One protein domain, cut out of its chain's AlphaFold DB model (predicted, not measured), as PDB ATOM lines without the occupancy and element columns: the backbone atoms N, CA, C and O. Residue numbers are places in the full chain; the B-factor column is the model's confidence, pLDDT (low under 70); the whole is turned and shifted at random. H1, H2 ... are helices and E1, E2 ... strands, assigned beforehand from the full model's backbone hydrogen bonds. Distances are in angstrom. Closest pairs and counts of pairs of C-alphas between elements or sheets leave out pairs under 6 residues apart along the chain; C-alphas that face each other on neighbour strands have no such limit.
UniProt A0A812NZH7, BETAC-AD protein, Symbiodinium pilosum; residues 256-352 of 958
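What this domain is: This is residues 256 to 352 of the 958 residues of the protein "BETAC-AD protein" of Symbiodinium pilosum (UniProt A0A812NZH7). With little regular structure, this is two small strand hairpins, E1-E2 and E3-E4, and three short, separate helices strung on long loops; H2 lies far from E1-E2. Of 97 printed residues, 37 are in named elements, in order E1 E2 H1 H2 E3 E4 H3, class mixed, both sheets antiparallel. It is compact, radius of gyration of the C-alphas 13.6 A, spanning 40 by 31 by 26 A.

How they stand to each other: Start at the hairpin of E1, residues 256 to 260, and E2, residues 269 to 273: N 257 and O 272 are 2.7 A apart. A tight link leads to H1, residues 274 to 282; its closest C-alphas to E1 are Lys 274 and Glu 256, 4.9 A. H2, residues 295 to 299, is apart from H1. In the hairpin of E3, residues 315 to 317, and E4, residues 324 to 326, find N 316 and O 325 at 2.9 A. H3, residues 345 to 351, is apart from E3. Every helix O i to N i+4 pair is within hydrogen-bond range.

Where its parts are: Find C-alpha 256 at (31.961, 44.123, -32.681); E1 runs 13.0 A, E2 13.7 A, H1 12.2 A. H3 ends at C-alpha 351, (23.814, 23.299, -12.100).

The domain as a whole: The C-alphas farthest apart, Asn 267 and Met 300, are 41.0 A apart. H1 to H2, H2 to E3 and E4 to H3 are long links. The printed part has no cut; no printed residue is under 70 in pLDDT.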
ATOM      1  N   GLU A 256      32.728  44.101 -33.927       80.75
ATOM      2  CA  GLU A 256      31.961  44.123 -32.681       80.75
ATOM      3  C   GLU A 256      30.913  43.000 -32.687       80.75
ATOM      4  O   GLU A 256      30.310  42.698 -33.716       80.75
ATOM      5  N   ASP A 257      30.669  42.396 -31.529       76.69
ATOM      6  CA  ASP A 257      29.562  41.481 -31.285       76.69
ATOM      7  C   ASP A 257      28.374  42.252 -30.697       76.69
ATOM      8  O   ASP A 257      28.538  43.089 -29.806       76.69
ATOM      9  N   VAL A 258      27.161  41.931 -31.150       79.75
ATOM     10  CA  VAL A 258      25.921  42.439 -30.546       79.75
ATOM     11  C   VAL A 258      25.518  41.519 -29.396       79.75
ATOM     12  O   VAL A 258      25.344  40.315 -29.578       79.75
ATOM     13  N   VAL A 259      25.346  42.089 -28.206       81.31
ATOM     14  CA  VAL A 259      24.907  41.377 -27.006       81.31
ATOM     15  C   VAL A 259      23.484  41.807 -26.662       81.31
ATOM     16  O   VAL A 259      23.196  42.993 -26.477       81.31
ATOM     17  N   HIS A 260      22.584  40.829 -26.577       82.06
ATOM     18  CA  HIS A 260      21.203  41.034 -26.151       82.06
ATOM     19  C   HIS A 260      21.085  40.845 -24.640       82.06
ATOM     20  O   HIS A 260      21.646  39.902 -24.080       82.06
ATOM     21  N   CYS A 261      20.316  41.712 -23.979       84.94
ATOM     22  CA  CYS A 261      19.969  41.479 -22.585       84.94
ATOM     23  C   CYS A 261      19.112  40.204 -22.450       84.94
ATOM     24  O   CYS A 261      18.097  40.097 -23.136       84.94
ATOM     25  N   PRO A 262      19.441  39.279 -21.531       83.62
ATOM     26  CA  PRO A 262      18.624  38.087 -21.286       83.62
ATOM     27  C   PRO A 262      17.382  38.352 -20.420       83.62
ATOM     28  O   PRO A 262      16.629  37.428 -20.122       83.62
ATOM     29  N   GLY A 263      17.159  39.596 -19.979       83.38
ATOM     30  CA  GLY A 263      15.971  39.964 -19.213       83.38
ATOM     31  C   GLY A 263      14.706  39.728 -20.040       83.38
ATOM     32  O   GLY A 263      14.588  40.262 -21.138       83.38
ATOM     33  N   SER A 264      13.744  38.974 -19.503       76.62
ATOM     34  CA  SER A 264      12.529  38.548 -20.222       76.62
ATOM     35  C   SER A 264      11.688  39.695 -20.797       76.62
ATOM     36  O   SER A 264      10.952  39.489 -21.760       76.62
ATOM     37  N   GLU A 265      11.812  40.898 -20.234       81.31
ATOM     38  CA  GLU A 265      11.112  42.107 -20.686       81.31
ATOM     39  C   GLU A 265      12.067  43.213 -21.176       81.31
ATOM     40  O   GLU A 265      11.631  44.306 -21.541       81.31
ATOM     41  N   CYS A 266      13.379  42.953 -21.205       77.38
ATOM     42  CA  CYS A 266      14.384  43.942 -21.573       77.38
ATOM     43  C   CYS A 266      14.766  43.819 -23.052       77.38
ATOM     44  O   CYS A 266      15.418  42.867 -23.462       77.38
ATOM     45  N   ASN A 267      14.439  44.838 -23.848       74.31
ATOM     46  CA  ASN A 267      14.819  44.903 -25.267       74.31
ATOM     47  C   ASN A 267      16.158  45.622 -25.503       74.31
ATOM     48  O   ASN A 267      16.439  46.060 -26.619       74.31
ATOM     49  N   HIS A 268      16.962  45.821 -24.457       82.69
ATOM     50  CA  HIS A 268      18.216  46.550 -24.585       82.69
ATOM     51  C   HIS A 268      19.295  45.679 -25.237       82.69
ATOM     52  O   HIS A 268      19.494  44.524 -24.854       82.69
ATOM     53  N   MET A 269      20.000  46.259 -26.205       80.69
ATOM     54  CA  MET A 269      21.105  45.645 -26.935       80.69
ATOM     55  C   MET A 269      22.293  46.596 -26.892       80.69
ATOM     56  O   MET A 269      22.105  47.812 -26.942       80.69
ATOM     57  N   TRP A 270      23.500  46.053 -26.817       83.62
ATOM     58  CA  TRP A 270      24.726  46.838 -26.911       83.62
ATOM     59  C   TRP A 270      25.808  46.059 -27.636       83.62
ATOM     60  O   TRP A 270      25.679  44.862 -27.881       83.62
ATOM     61  N   VAL A 271      26.860  46.774 -28.012       83.19
ATOM     62  CA  VAL A 271      27.983  46.238 -28.772       83.19
ATOM     63  C   VAL A 271      29.176  45.999 -27.859       83.19
ATOM     64  O   VAL A 271      29.387  46.731 -26.891       83.19
ATOM     65  N   LEU A 272      29.945  44.964 -28.166       82.19
ATOM     66  CA  LEU A 272      31.165  44.612 -27.456       82.19
ATOM     67  C   LEU A 272      32.260  44.263 -28.472       82.19
ATOM     68  O   LEU A 272      31.983  43.502 -29.393       82.19
ATOM     69  N   PRO A 273      33.510  44.731 -28.321       83.56
ATOM     70  CA  PRO A 273      34.596  44.300 -29.199       83.56
ATOM     71  C   PRO A 273      34.739  42.768 -29.236       83.56
ATOM     72  O   PRO A 273      34.885  42.127 -28.190       83.56
ATOM     73  N   LYS A 274      34.752  42.166 -30.435       78.50
ATOM     74  CA  LYS A 274      34.839  40.702 -30.621       78.50
ATOM     75  C   LYS A 274      36.118  40.125 -30.000       78.50
ATOM     76  O   LYS A 274      36.111  39.020 -29.459       78.50
ATOM     77  N   ALA A 275      37.206  40.903 -29.998       77.69
ATOM     78  CA  ALA A 275      38.469  40.547 -29.347       77.69
ATOM     79  C   ALA A 275      38.316  40.324 -27.831       77.69
ATOM     80  O   ALA A 275      38.843  39.348 -27.302       77.69
ATOM     81  N   LEU A 276      37.541  41.173 -27.148       80.12
ATOM     82  CA  LEU A 276      37.317  41.071 -25.705       80.12
ATOM     83  C   LEU A 276      36.525  39.806 -25.354       80.12
ATOM     84  O   LEU A 276      36.866  39.093 -24.411       80.12
ATOM     85  N   ARG A 277      35.498  39.478 -26.148       81.94
ATOM     86  CA  ARG A 277      34.726  38.242 -25.959       81.94
ATOM     87  C   ARG A 277      35.567  36.996 -26.227       81.94
ATOM     88  O   ARG A 277      35.487  36.044 -25.457       81.94
ATOM     89  N   ARG A 278      36.392  37.009 -27.281       80.88
ATOM     90  CA  ARG A 278      37.306  35.905 -27.631       80.88
ATOM     91  C   ARG A 278      38.364  35.666 -26.556       80.88
ATOM     92  O   ARG A 278      38.579  34.518 -26.185       80.88
ATOM     93  N   ALA A 279      38.967  36.727 -26.017       82.00
ATOM     94  CA  ALA A 279      39.934  36.622 -24.924       82.00
ATOM     95  C   ALA A 279      39.317  35.946 -23.686       82.00
ATOM     96  O   ALA A 279      39.894  35.008 -23.141       82.00
ATOM     97  N   LYS A 280      38.097  36.351 -23.310       83.12
ATOM     98  CA  LYS A 280      37.347  35.746 -22.198       83.12
ATOM     99  C   LYS A 280      36.909  34.307 -22.499       83.12
ATOM    100  O   LYS A 280      36.926  33.467 -21.606       83.12
ATOM    101  N   ALA A 281      36.550  33.995 -23.746       84.12
ATOM    102  CA  ALA A 281      36.154  32.649 -24.164       84.12
ATOM    103  C   ALA A 281      37.324  31.652 -24.206       84.12
ATOM    104  O   ALA A 281      37.131  30.494 -23.857       84.12
ATOM    105  N   ALA A 282      38.533  32.079 -24.582       84.12
ATOM    106  CA  ALA A 282      39.713  31.206 -24.651       84.12
ATOM    107  C   ALA A 282      40.117  30.618 -23.283       84.12
ATOM    108  O   ALA A 282      40.721  29.544 -23.201       84.12
ATOM    109  N   GLN A 283      39.769  31.323 -22.205       84.31
ATOM    110  CA  GLN A 283      40.011  30.883 -20.835       84.31
ATOM    111  C   GLN A 283      38.960  29.875 -20.344       84.31
ATOM    112  O   GLN A 283      39.222  29.157 -19.382       84.31
ATOM    113  N   GLU A 284      37.803  29.771 -21.007       87.31
ATOM    114  CA  GLU A 284      36.794  28.763 -20.683       87.31
ATOM    115  C   GLU A 284      37.222  27.361 -21.143       87.31
ATOM    116  O   GLU A 284      37.838  27.211 -22.203       87.31
ATOM    117  N   PRO A 285      36.856  26.307 -20.393       85.81
ATOM    118  CA  PRO A 285      36.983  24.945 -20.887       85.81
ATOM    119  C   PRO A 285      36.125  24.740 -22.139       85.81
ATOM    120  O   PRO A 285      34.929  25.050 -22.143       85.81
ATOM    121  N   GLY A 286      36.730  24.181 -23.189       76.94
ATOM    122  CA  GLY A 286      36.049  23.948 -24.468       76.94
ATOM    123  C   GLY A 286      35.064  22.776 -24.428       76.94
ATOM    124  O   GLY A 286      34.108  22.735 -25.197       76.94
ATOM    125  N   SER A 287      35.265  21.823 -23.514       78.19
ATOM    126  CA  SER A 287      34.421  20.633 -23.373       78.19
ATOM    127  C   SER A 287      34.405  20.125 -21.928       78.19
ATOM    128  O   SER A 287      35.187  20.573 -21.092       78.19
ATOM    129  N   ARG A 288      33.533  19.149 -21.630       75.56
ATOM    130  CA  ARG A 288      33.520  18.429 -20.335       75.56
ATOM    131  C   ARG A 288      34.742  17.525 -20.124       75.56
ATOM    132  O   ARG A 288      34.961  17.035 -19.021       75.56
ATOM    133  N   TRP A 289      35.499  17.268 -21.187       75.19
ATOM    134  CA  TRP A 289      36.718  16.463 -21.164       75.19
ATOM    135  C   TRP A 289      37.972  17.324 -21.034       75.19
ATOM    136  O   TRP A 289      39.049  16.795 -20.783       75.19
ATOM    137  N   ASP A 290      37.839  18.645 -21.171       78.62
ATOM    138  CA  ASP A 290      38.917  19.580 -20.887       78.62
ATOM    139  C   ASP A 290      39.257  19.491 -19.386       78.62
ATOM    140  O   ASP A 290      38.351  19.684 -18.565       78.62
ATOM    141  N   PRO A 291      40.521  19.239 -18.997       81.00
ATOM    142  CA  PRO A 291      40.929  19.181 -17.592       81.00
ATOM    143  C   PRO A 291      40.528  20.429 -16.793       81.00
ATOM    144  O   PRO A 291      40.282  20.350 -15.590       81.00
ATOM    145  N   ARG A 292      40.387  21.578 -17.465       82.25
ATOM    146  CA  ARG A 292      39.908  22.848 -16.894       82.25
ATOM    147  C   ARG A 292      38.446  22.803 -16.429       82.25
ATOM    148  O   ARG A 292      38.049  23.600 -15.586       82.25
ATOM    149  N   SER A 293      37.641  21.881 -16.959       77.69
ATOM    150  CA  SER A 293      36.235  21.668 -16.576       77.69
ATOM    151  C   SER A 293      36.052  20.711 -15.395       77.69
ATOM    152  O   SER A 293      34.936  20.547 -14.900       77.69
ATOM    153  N   TRP A 294      37.120  20.040 -14.958       80.06
ATOM    154  CA  TRP A 294      37.050  19.053 -13.888       80.06
ATOM    155  C   TRP A 294      37.159  19.734 -12.529       80.06
ATOM    156  O   TRP A 294      37.964  20.648 -12.335       80.06
ATOM    157  N   SER A 295      36.403  19.239 -11.546       74.50
ATOM    158  CA  SER A 295      36.496  19.735 -10.168       74.50
ATOM    159  C   SER A 295      37.933  19.647  -9.649       74.50
ATOM    160  O   SER A 295      38.434  20.616  -9.086       74.50
ATOM    161  N   VAL A 296      38.626  18.534  -9.914       77.88
ATOM    162  CA  VAL A 296      40.041  18.329  -9.567       77.88
ATOM    163  C   VAL A 296      40.941  19.336 -10.282       77.88
ATOM    164  O   VAL A 296      41.801  19.936  -9.644       77.88
ATOM    165  N   GLY A 297      40.700  19.600 -11.570       78.38
ATOM    166  CA  GLY A 297      41.471  20.579 -12.332       78.38
ATOM    167  C   GLY A 297      41.403  21.986 -11.738       78.38
ATOM    168  O   GLY A 297      42.427  22.653 -11.641       78.38
ATOM    169  N   ARG A 298      40.242  22.414 -11.224       71.62
ATOM    170  CA  ARG A 298      40.119  23.682 -10.478       71.62
ATOM    171  C   ARG A 298      40.904  23.703  -9.169       71.62
ATOM    172  O   ARG A 298      41.557  24.699  -8.885       71.62
ATOM    173  N   HIS A 299      40.868  22.621  -8.389       76.94
ATOM    174  CA  HIS A 299      41.649  22.537  -7.145       76.94
ATOM    175  C   HIS A 299      43.159  22.567  -7.419       76.94
ATOM    176  O   HIS A 299      43.927  23.029  -6.583       76.94
ATOM    177  N   MET A 300      43.568  22.132  -8.613       81.62
ATOM    178  CA  MET A 300      44.939  22.225  -9.113       81.62
ATOM    179  C   MET A 300      45.246  23.553  -9.828       81.62
ATOM    180  O   MET A 300      46.337  23.712 -10.366       81.62
ATOM    181  N   GLY A 301      44.309  24.506  -9.855       81.56
ATOM    182  CA  GLY A 301      44.498  25.816 -10.486       81.56
ATOM    183  C   GLY A 301      44.491  25.804 -12.019       81.56
ATOM    184  O   GLY A 301      44.868  26.800 -12.627       81.56
ATOM    185  N   LEU A 302      44.046  24.718 -12.663       82.50
ATOM    186  CA  LEU A 302      43.992  24.612 -14.128       82.50
ATOM    187  C   LEU A 302      42.948  25.553 -14.749       82.50
ATOM    188  O   LEU A 302      43.067  25.918 -15.915       82.50
ATOM    189  N   TYR A 303      41.937  25.964 -13.981       85.06
ATOM    190  CA  TYR A 303      40.960  26.965 -14.398       85.06
ATOM    191  C   TYR A 303      40.758  28.010 -13.307       85.06
ATOM    192  O   TYR A 303      40.362  27.687 -12.185       85.06
ATOM    193  N   VAL A 304      40.978  29.268 -13.674       84.69
ATOM    194  CA  VAL A 304      40.655  30.444 -12.868       84.69
ATOM    195  C   VAL A 304      39.852  31.373 -13.776       84.69
ATOM    196  O   VAL A 304      40.349  31.712 -14.851       84.69
ATOM    197  N   PRO A 305      38.610  31.750 -13.416       83.19
ATOM    198  CA  PRO A 305      37.846  32.684 -14.229       83.19
ATOM    199  C   PRO A 305      38.578  34.033 -14.306       83.19
ATOM    200  O   PRO A 305      39.199  34.426 -13.312       83.19
ATOM    201  N   PRO A 306      38.510  34.743 -15.445       84.25
ATOM    202  CA  PRO A 306      39.135  36.054 -15.582       84.25
ATOM    203  C   PRO A 306      38.581  36.997 -14.516       84.25
ATOM    204  O   PRO A 306      37.361  37.140 -14.389       84.25
ATOM    205  N   LYS A 307      39.474  37.608 -13.734       87.25
ATOM    206  CA  LYS A 307      39.120  38.564 -12.685       87.25
ATOM    207  C   LYS A 307      39.831  39.889 -12.902       87.25
ATOM    208  O   LYS A 307      41.056  39.918 -12.980       87.25
ATOM    209  N   GLU A 308      39.055  40.962 -12.851       84.94
ATOM    210  CA  GLU A 308      39.516  42.348 -12.835       84.94
ATOM    211  C   GLU A 308      38.966  42.983 -11.553       84.94
ATOM    212  O   GLU A 308      37.788  42.823 -11.229       84.94
ATOM    213  N   ASP A 309      39.836  43.594 -10.746       85.50
ATOM    214  CA  ASP A 309      39.486  44.174  -9.438       85.50
ATOM    215  C   ASP A 309      38.740  43.218  -8.481       85.50
ATOM    216  O   ASP A 309      37.933  43.620  -7.644       85.50
ATOM    217  N   GLY A 310      39.012  41.913  -8.595       84.69
ATOM    218  CA  GLY A 310      38.394  40.873  -7.765       84.69
ATOM    219  C   GLY A 310      37.009  40.413  -8.230       84.69
ATOM    220  O   GLY A 310      36.487  39.444  -7.668       84.69
ATOM    221  N   HIS A 311      36.452  41.025  -9.277       87.38
ATOM    222  CA  HIS A 311      35.180  40.651  -9.888       87.38
ATOM    223  C   HIS A 311      35.392  39.818 -11.151       87.38
ATOM    224  O   HIS A 311      36.322  40.051 -11.918       87.38
ATOM    225  N   ASP A 312      34.521  38.835 -11.376       90.50
ATOM    226  CA  ASP A 312      34.556  38.016 -12.583       90.50
ATOM    227  C   ASP A 312      34.206  38.856 -13.817       90.50
ATOM    228  O   ASP A 312      33.084  39.349 -13.966       90.50
ATOM    229  N   GLU A 313      35.164  38.998 -14.729       89.56
ATOM    230  CA  GLU A 313      35.041  39.852 -15.909       89.56
ATOM    231  C   GLU A 313      33.947  39.391 -16.883       89.56
ATOM    232  O   GLU A 313      33.581  40.116 -17.819       89.56
ATOM    233  N   ARG A 314      33.450  38.159 -16.733       92.06
ATOM    234  CA  ARG A 314      32.335  37.653 -17.536       92.06
ATOM    235  C   ARG A 314      31.008  38.255 -17.074       92.06
ATOM    236  O   ARG A 314      30.063  38.234 -17.862       92.06
ATOM    237  N   CYS A 315      30.918  38.780 -15.850       93.38
ATOM    238  CA  CYS A 315      29.714  39.411 -15.323       93.38
ATOM    239  C   CYS A 315      29.514  40.795 -15.935       93.38
ATOM    240  O   CYS A 315      30.340  41.692 -15.783       93.38
ATOM    241  N   VAL A 316      28.383  40.991 -16.605       91.94
ATOM    242  CA  VAL A 316      27.984  42.287 -17.155       91.94
ATOM    243  C   VAL A 316      26.589  42.653 -16.667       91.94
ATOM    244  O   VAL A 316      25.692  41.813 -16.614       91.94
ATOM    245  N   SER A 317      26.383  43.924 -16.315       93.19
ATOM    246  CA  SER A 317      25.065  44.446 -15.940       93.19
ATOM    247  C   SER A 317      24.425  45.160 -17.122       93.19
ATOM    248  O   SER A 317      25.030  46.033 -17.745       93.19
ATOM    249  N   CYS A 318      23.178  44.808 -17.434       91.62
ATOM    250  CA  CYS A 318      22.412  45.527 -18.438       91.62
ATOM    251  C   CYS A 318      22.200  46.984 -18.005       91.62
ATOM    252  O   CYS A 318      21.589  47.220 -16.964       91.62
ATOM    253  N   PRO A 319      22.591  47.994 -18.799       87.62
ATOM    254  CA  PRO A 319      22.446  49.386 -18.383       87.62
ATOM    255  C   PRO A 319      20.976  49.818 -18.263       87.62
ATOM    256  O   PRO A 319      20.691  50.713 -17.466       87.62
ATOM    257  N   SER A 320      20.061  49.158 -18.987       91.00
ATOM    258  CA  SER A 320      18.621  49.439 -18.968       91.00
ATOM    259  C   SER A 320      17.903  48.785 -17.784       91.00
ATOM    260  O   SER A 320      17.384  49.495 -16.930       91.00
ATOM    261  N   CYS A 321      17.889  47.450 -17.698       91.12
ATOM    262  CA  CYS A 321      17.129  46.733 -16.663       91.12
ATOM    263  C   CYS A 321      17.964  46.301 -15.446       91.12
ATOM    264  O   CYS A 321      17.430  45.674 -14.537       91.12
ATOM    265  N   LYS A 322      19.269  46.596 -15.435       93.94
ATOM    266  CA  LYS A 322      20.239  46.252 -14.376       93.94
ATOM    267  C   LYS A 322      20.457  44.760 -14.110       93.94
ATOM    268  O   LYS A 322      21.307  44.428 -13.287       93.94
ATOM    269  N   VAL A 323      19.793  43.862 -14.845       93.19
ATOM    270  CA  VAL A 323      20.047  42.413 -14.786       93.19
ATOM    271  C   VAL A 323      21.522  42.135 -15.058       93.19
ATOM    272  O   VAL A 323      22.053  42.542 -16.094       93.19
ATOM    273  N   GLN A 324      22.165  41.445 -14.120       95.06
ATOM    274  CA  GLN A 324      23.512  40.915 -14.279       95.06
ATOM    275  C   GLN A 324      23.456  39.565 -14.981       95.06
ATOM    276  O   GLN A 324      22.593  38.736 -14.687       95.06
ATOM    277  N   TYR A 325      24.365  39.337 -15.915       92.69
ATOM    278  CA  TYR A 325      24.427  38.099 -16.677       92.69
ATOM    279  C   TYR A 325      25.835  37.851 -17.208       92.69
ATOM    280  O   TYR A 325      26.682  38.740 -17.216       92.69
ATOM    281  N   CYS A 326      26.093  36.617 -17.624       92.81
ATOM    282  CA  CYS A 326      27.382  36.226 -18.167       92.81
ATOM    283  C   CYS A 326      27.471  36.585 -19.653       92.81
ATOM    284  O   CYS A 326      26.652  36.157 -20.463       92.81
ATOM    285  N   LEU A 327      28.514  37.318 -20.030       90.00
ATOM    286  CA  LEU A 327      28.780  37.767 -21.397       90.00
ATOM    287  C   LEU A 327      28.991  36.612 -22.397       90.00
ATOM    288  O   LEU A 327      28.768  36.765 -23.599       90.00
ATOM    289  N   LEU A 328      29.444  35.453 -21.915       89.19
ATOM    290  CA  LEU A 328      29.783  34.308 -22.762       89.19
ATOM    291  C   LEU A 328      28.604  33.357 -22.975       89.19
ATOM    292  O   LEU A 328      28.427  32.850 -24.079       89.19
ATOM    293  N   CYS A 329      27.828  33.050 -21.932       87.25
ATOM    294  CA  CYS A 329      26.693  32.117 -22.023       87.25
ATOM    295  C   CYS A 329      25.327  32.809 -22.048       87.25
ATOM    296  O   CYS A 329      24.316  32.130 -22.188       87.25
ATOM    297  N   SER A 330      25.293  34.135 -21.891       88.06
ATOM    298  CA  SER A 330      24.076  34.952 -21.819       88.06
ATOM    299  C   SER A 330      23.101  34.555 -20.701       88.06
ATOM    300  O   SER A 330      21.977  35.044 -20.672       88.06
ATOM    301  N   GLN A 331      23.516  33.715 -19.747       88.81
ATOM    302  CA  GLN A 331      22.694  33.330 -18.599       88.81
ATOM    303  C   GLN A 331      22.732  34.401 -17.511       88.81
ATOM    304  O   GLN A 331      23.783  34.992 -17.256       88.81
ATOM    305  N   VAL A 332      21.598  34.615 -16.840       91.75
ATOM    306  CA  VAL A 332      21.500  35.511 -15.675       91.75
ATOM    307  C   VAL A 332      22.508  35.073 -14.608       91.75
ATOM    308  O   VAL A 332      22.611  33.886 -14.305       91.75
ATOM    309  N   TRP A 333      23.264  36.034 -14.073       93.75
ATOM    310  CA  TRP A 333      24.449  35.790 -13.242       93.75
ATOM    311  C   TRP A 333      24.112  35.032 -11.961       93.75
ATOM    312  O   TRP A 333      24.823  34.111 -11.561       93.75
ATOM    313  N   GLU A 334      22.978  35.387 -11.363       90.25
ATOM    314  CA  GLU A 334      22.362  34.661 -10.266       90.25
ATOM    315  C   GLU A 334      20.995  34.158 -10.710       90.25
ATOM    316  O   GLU A 334      20.078  34.930 -10.992       90.25
ATOM    317  N   SER A 335      20.855  32.839 -10.785       82.31
ATOM    318  CA  SER A 335      19.600  32.198 -11.153       82.31
ATOM    319  C   SER A 335      19.314  31.068 -10.173       82.31
ATOM    320  O   SER A 335      20.170  30.220  -9.922       82.31
ATOM    321  N   TYR A 336      18.113  31.055  -9.586       76.69
ATOM    322  CA  TYR A 336      17.662  30.006  -8.657       76.69
ATOM    323  C   TYR A 336      18.599  29.775  -7.457       76.69
ATOM    324  O   TYR A 336      18.859  28.635  -7.070       76.69
ATOM    325  N   GLY A 337      19.147  30.852  -6.882       80.25
ATOM    326  CA  GLY A 337      20.066  30.774  -5.739       80.25
ATOM    327  C   GLY A 337      21.444  30.193  -6.079       80.25
ATOM    328  O   GLY A 337      22.223  29.893  -5.178       80.25
ATOM    329  N   LYS A 338      21.759  30.019  -7.369       86.44
ATOM    330  CA  LYS A 338      23.082  29.622  -7.847       86.44
ATOM    331  C   LYS A 338      23.712  30.796  -8.583       86.44
ATOM    332  O   LYS A 338      23.134  31.312  -9.536       86.44
ATOM    333  N   ALA A 339      24.910  31.178  -8.151       89.75
ATOM    334  CA  ALA A 339      25.728  32.174  -8.828       89.75
ATOM    335  C   ALA A 339      26.664  31.519  -9.856       89.75
ATOM    336  O   ALA A 339      27.104  30.368  -9.676       89.75
ATOM    337  N   HIS A 340      26.950  32.275 -10.915       89.69
ATOM    338  CA  HIS A 340      27.946  31.971 -11.943       89.69
ATOM    339  C   HIS A 340      29.389  32.195 -11.443       89.69
ATOM    340  O   HIS A 340      30.332  31.625 -11.996       89.69
ATOM    341  N   GLU A 341      29.556  32.972 -10.368       91.62
ATOM    342  CA  GLU A 341      30.842  33.273  -9.727       91.62
ATOM    343  C   GLU A 341      31.646  31.994  -9.422       91.62
ATOM    344  O   GLU A 341      31.137  31.038  -8.828       91.62
ATOM    345  N   GLY A 342      32.914  31.966  -9.847       86.88
ATOM    346  CA  GLY A 342      33.843  30.860  -9.570       86.88
ATOM    347  C   GLY A 342      33.593  29.557 -10.348       86.88
ATOM    348  O   GLY A 342      34.288  28.562 -10.118       86.88
ATOM    349  N   LYS A 343      32.614  29.531 -11.260       89.31
ATOM    350  CA  LYS A 343      32.288  28.369 -12.103       89.31
ATOM    351  C   LYS A 343      32.564  28.667 -13.566       89.31
ATOM    352  O   LYS A 343      32.343  29.789 -14.027       89.31
ATOM    353  N   SER A 344      32.985  27.663 -14.326       90.81
ATOM    354  CA  SER A 344      32.947  27.788 -15.787       90.81
ATOM    355  C   SER A 344      31.501  27.869 -16.278       90.81
ATOM    356  O   SER A 344      30.563  27.457 -15.588       90.81
ATOM    357  N   CYS A 345      31.301  28.377 -17.491       89.88
ATOM    358  CA  CYS A 345      29.979  28.410 -18.112       89.88
ATOM    359  C   CYS A 345      29.364  26.999 -18.206       89.88
ATOM    360  O   CYS A 345      28.161  26.846 -18.012       89.88
ATOM    361  N   LEU A 346      30.184  25.969 -18.471       85.56
ATOM    362  CA  LEU A 346      29.752  24.565 -18.549       85.56
ATOM    363  C   LEU A 346      29.268  24.032 -17.197       85.56
ATOM    364  O   LEU A 346      28.263  23.326 -17.116       85.56
ATOM    365  N   GLU A 347      29.980  24.373 -16.128       86.31
ATOM    366  CA  GLU A 347      29.623  23.958 -14.775       86.31
ATOM    367  C   GLU A 347      28.373  24.674 -14.282       86.31
ATOM    368  O   GLU A 347      27.483  24.035 -13.722       86.31
ATOM    369  N   PHE A 348      28.283  25.990 -14.498       89.75
ATOM    370  CA  PHE A 348      27.100  26.757 -14.128       89.75
ATOM    371  C   PHE A 348      25.853  26.196 -14.818       89.75
ATOM    372  O   PHE A 348      24.871  25.901 -14.138       89.75
ATOM    373  N   ASP A 349      25.934  25.937 -16.125       84.88
ATOM    374  CA  ASP A 349      24.858  25.327 -16.906       84.88
ATOM    375  C   ASP A 349      24.442  23.952 -16.360       84.88
ATOM    376  O   ASP A 349      23.258  23.694 -16.146       84.88
ATOM    377  N   ALA A 350      25.407  23.093 -16.009       85.38
ATOM    378  CA  ALA A 350      25.120  21.797 -15.396       85.38
ATOM    379  C   ALA A 350      24.342  21.924 -14.074       85.38
ATOM    380  O   ALA A 350      23.536  21.046 -13.741       85.38
ATOM    381  N   THR A 351      24.540  23.027 -13.341       85.88
ATOM    382  CA  THR A 351      23.814  23.299 -12.100       85.88
ATOM    383  C   THR A 351      22.390  23.828 -12.299       85.88
ATOM    384  O   THR A 351      21.611  23.785 -11.341       85.88
ATOM    385  N   LEU A 352      22.019  24.291 -13.495       82.62
ATOM    386  CA  LEU A 352      20.670  24.778 -13.783       82.62
ATOM    387  C   LEU A 352      19.682  23.611 -14.012       82.62
ATOM    388  O   LEU A 352      20.080  22.538 -14.487       82.62
TER     389      LEU A 352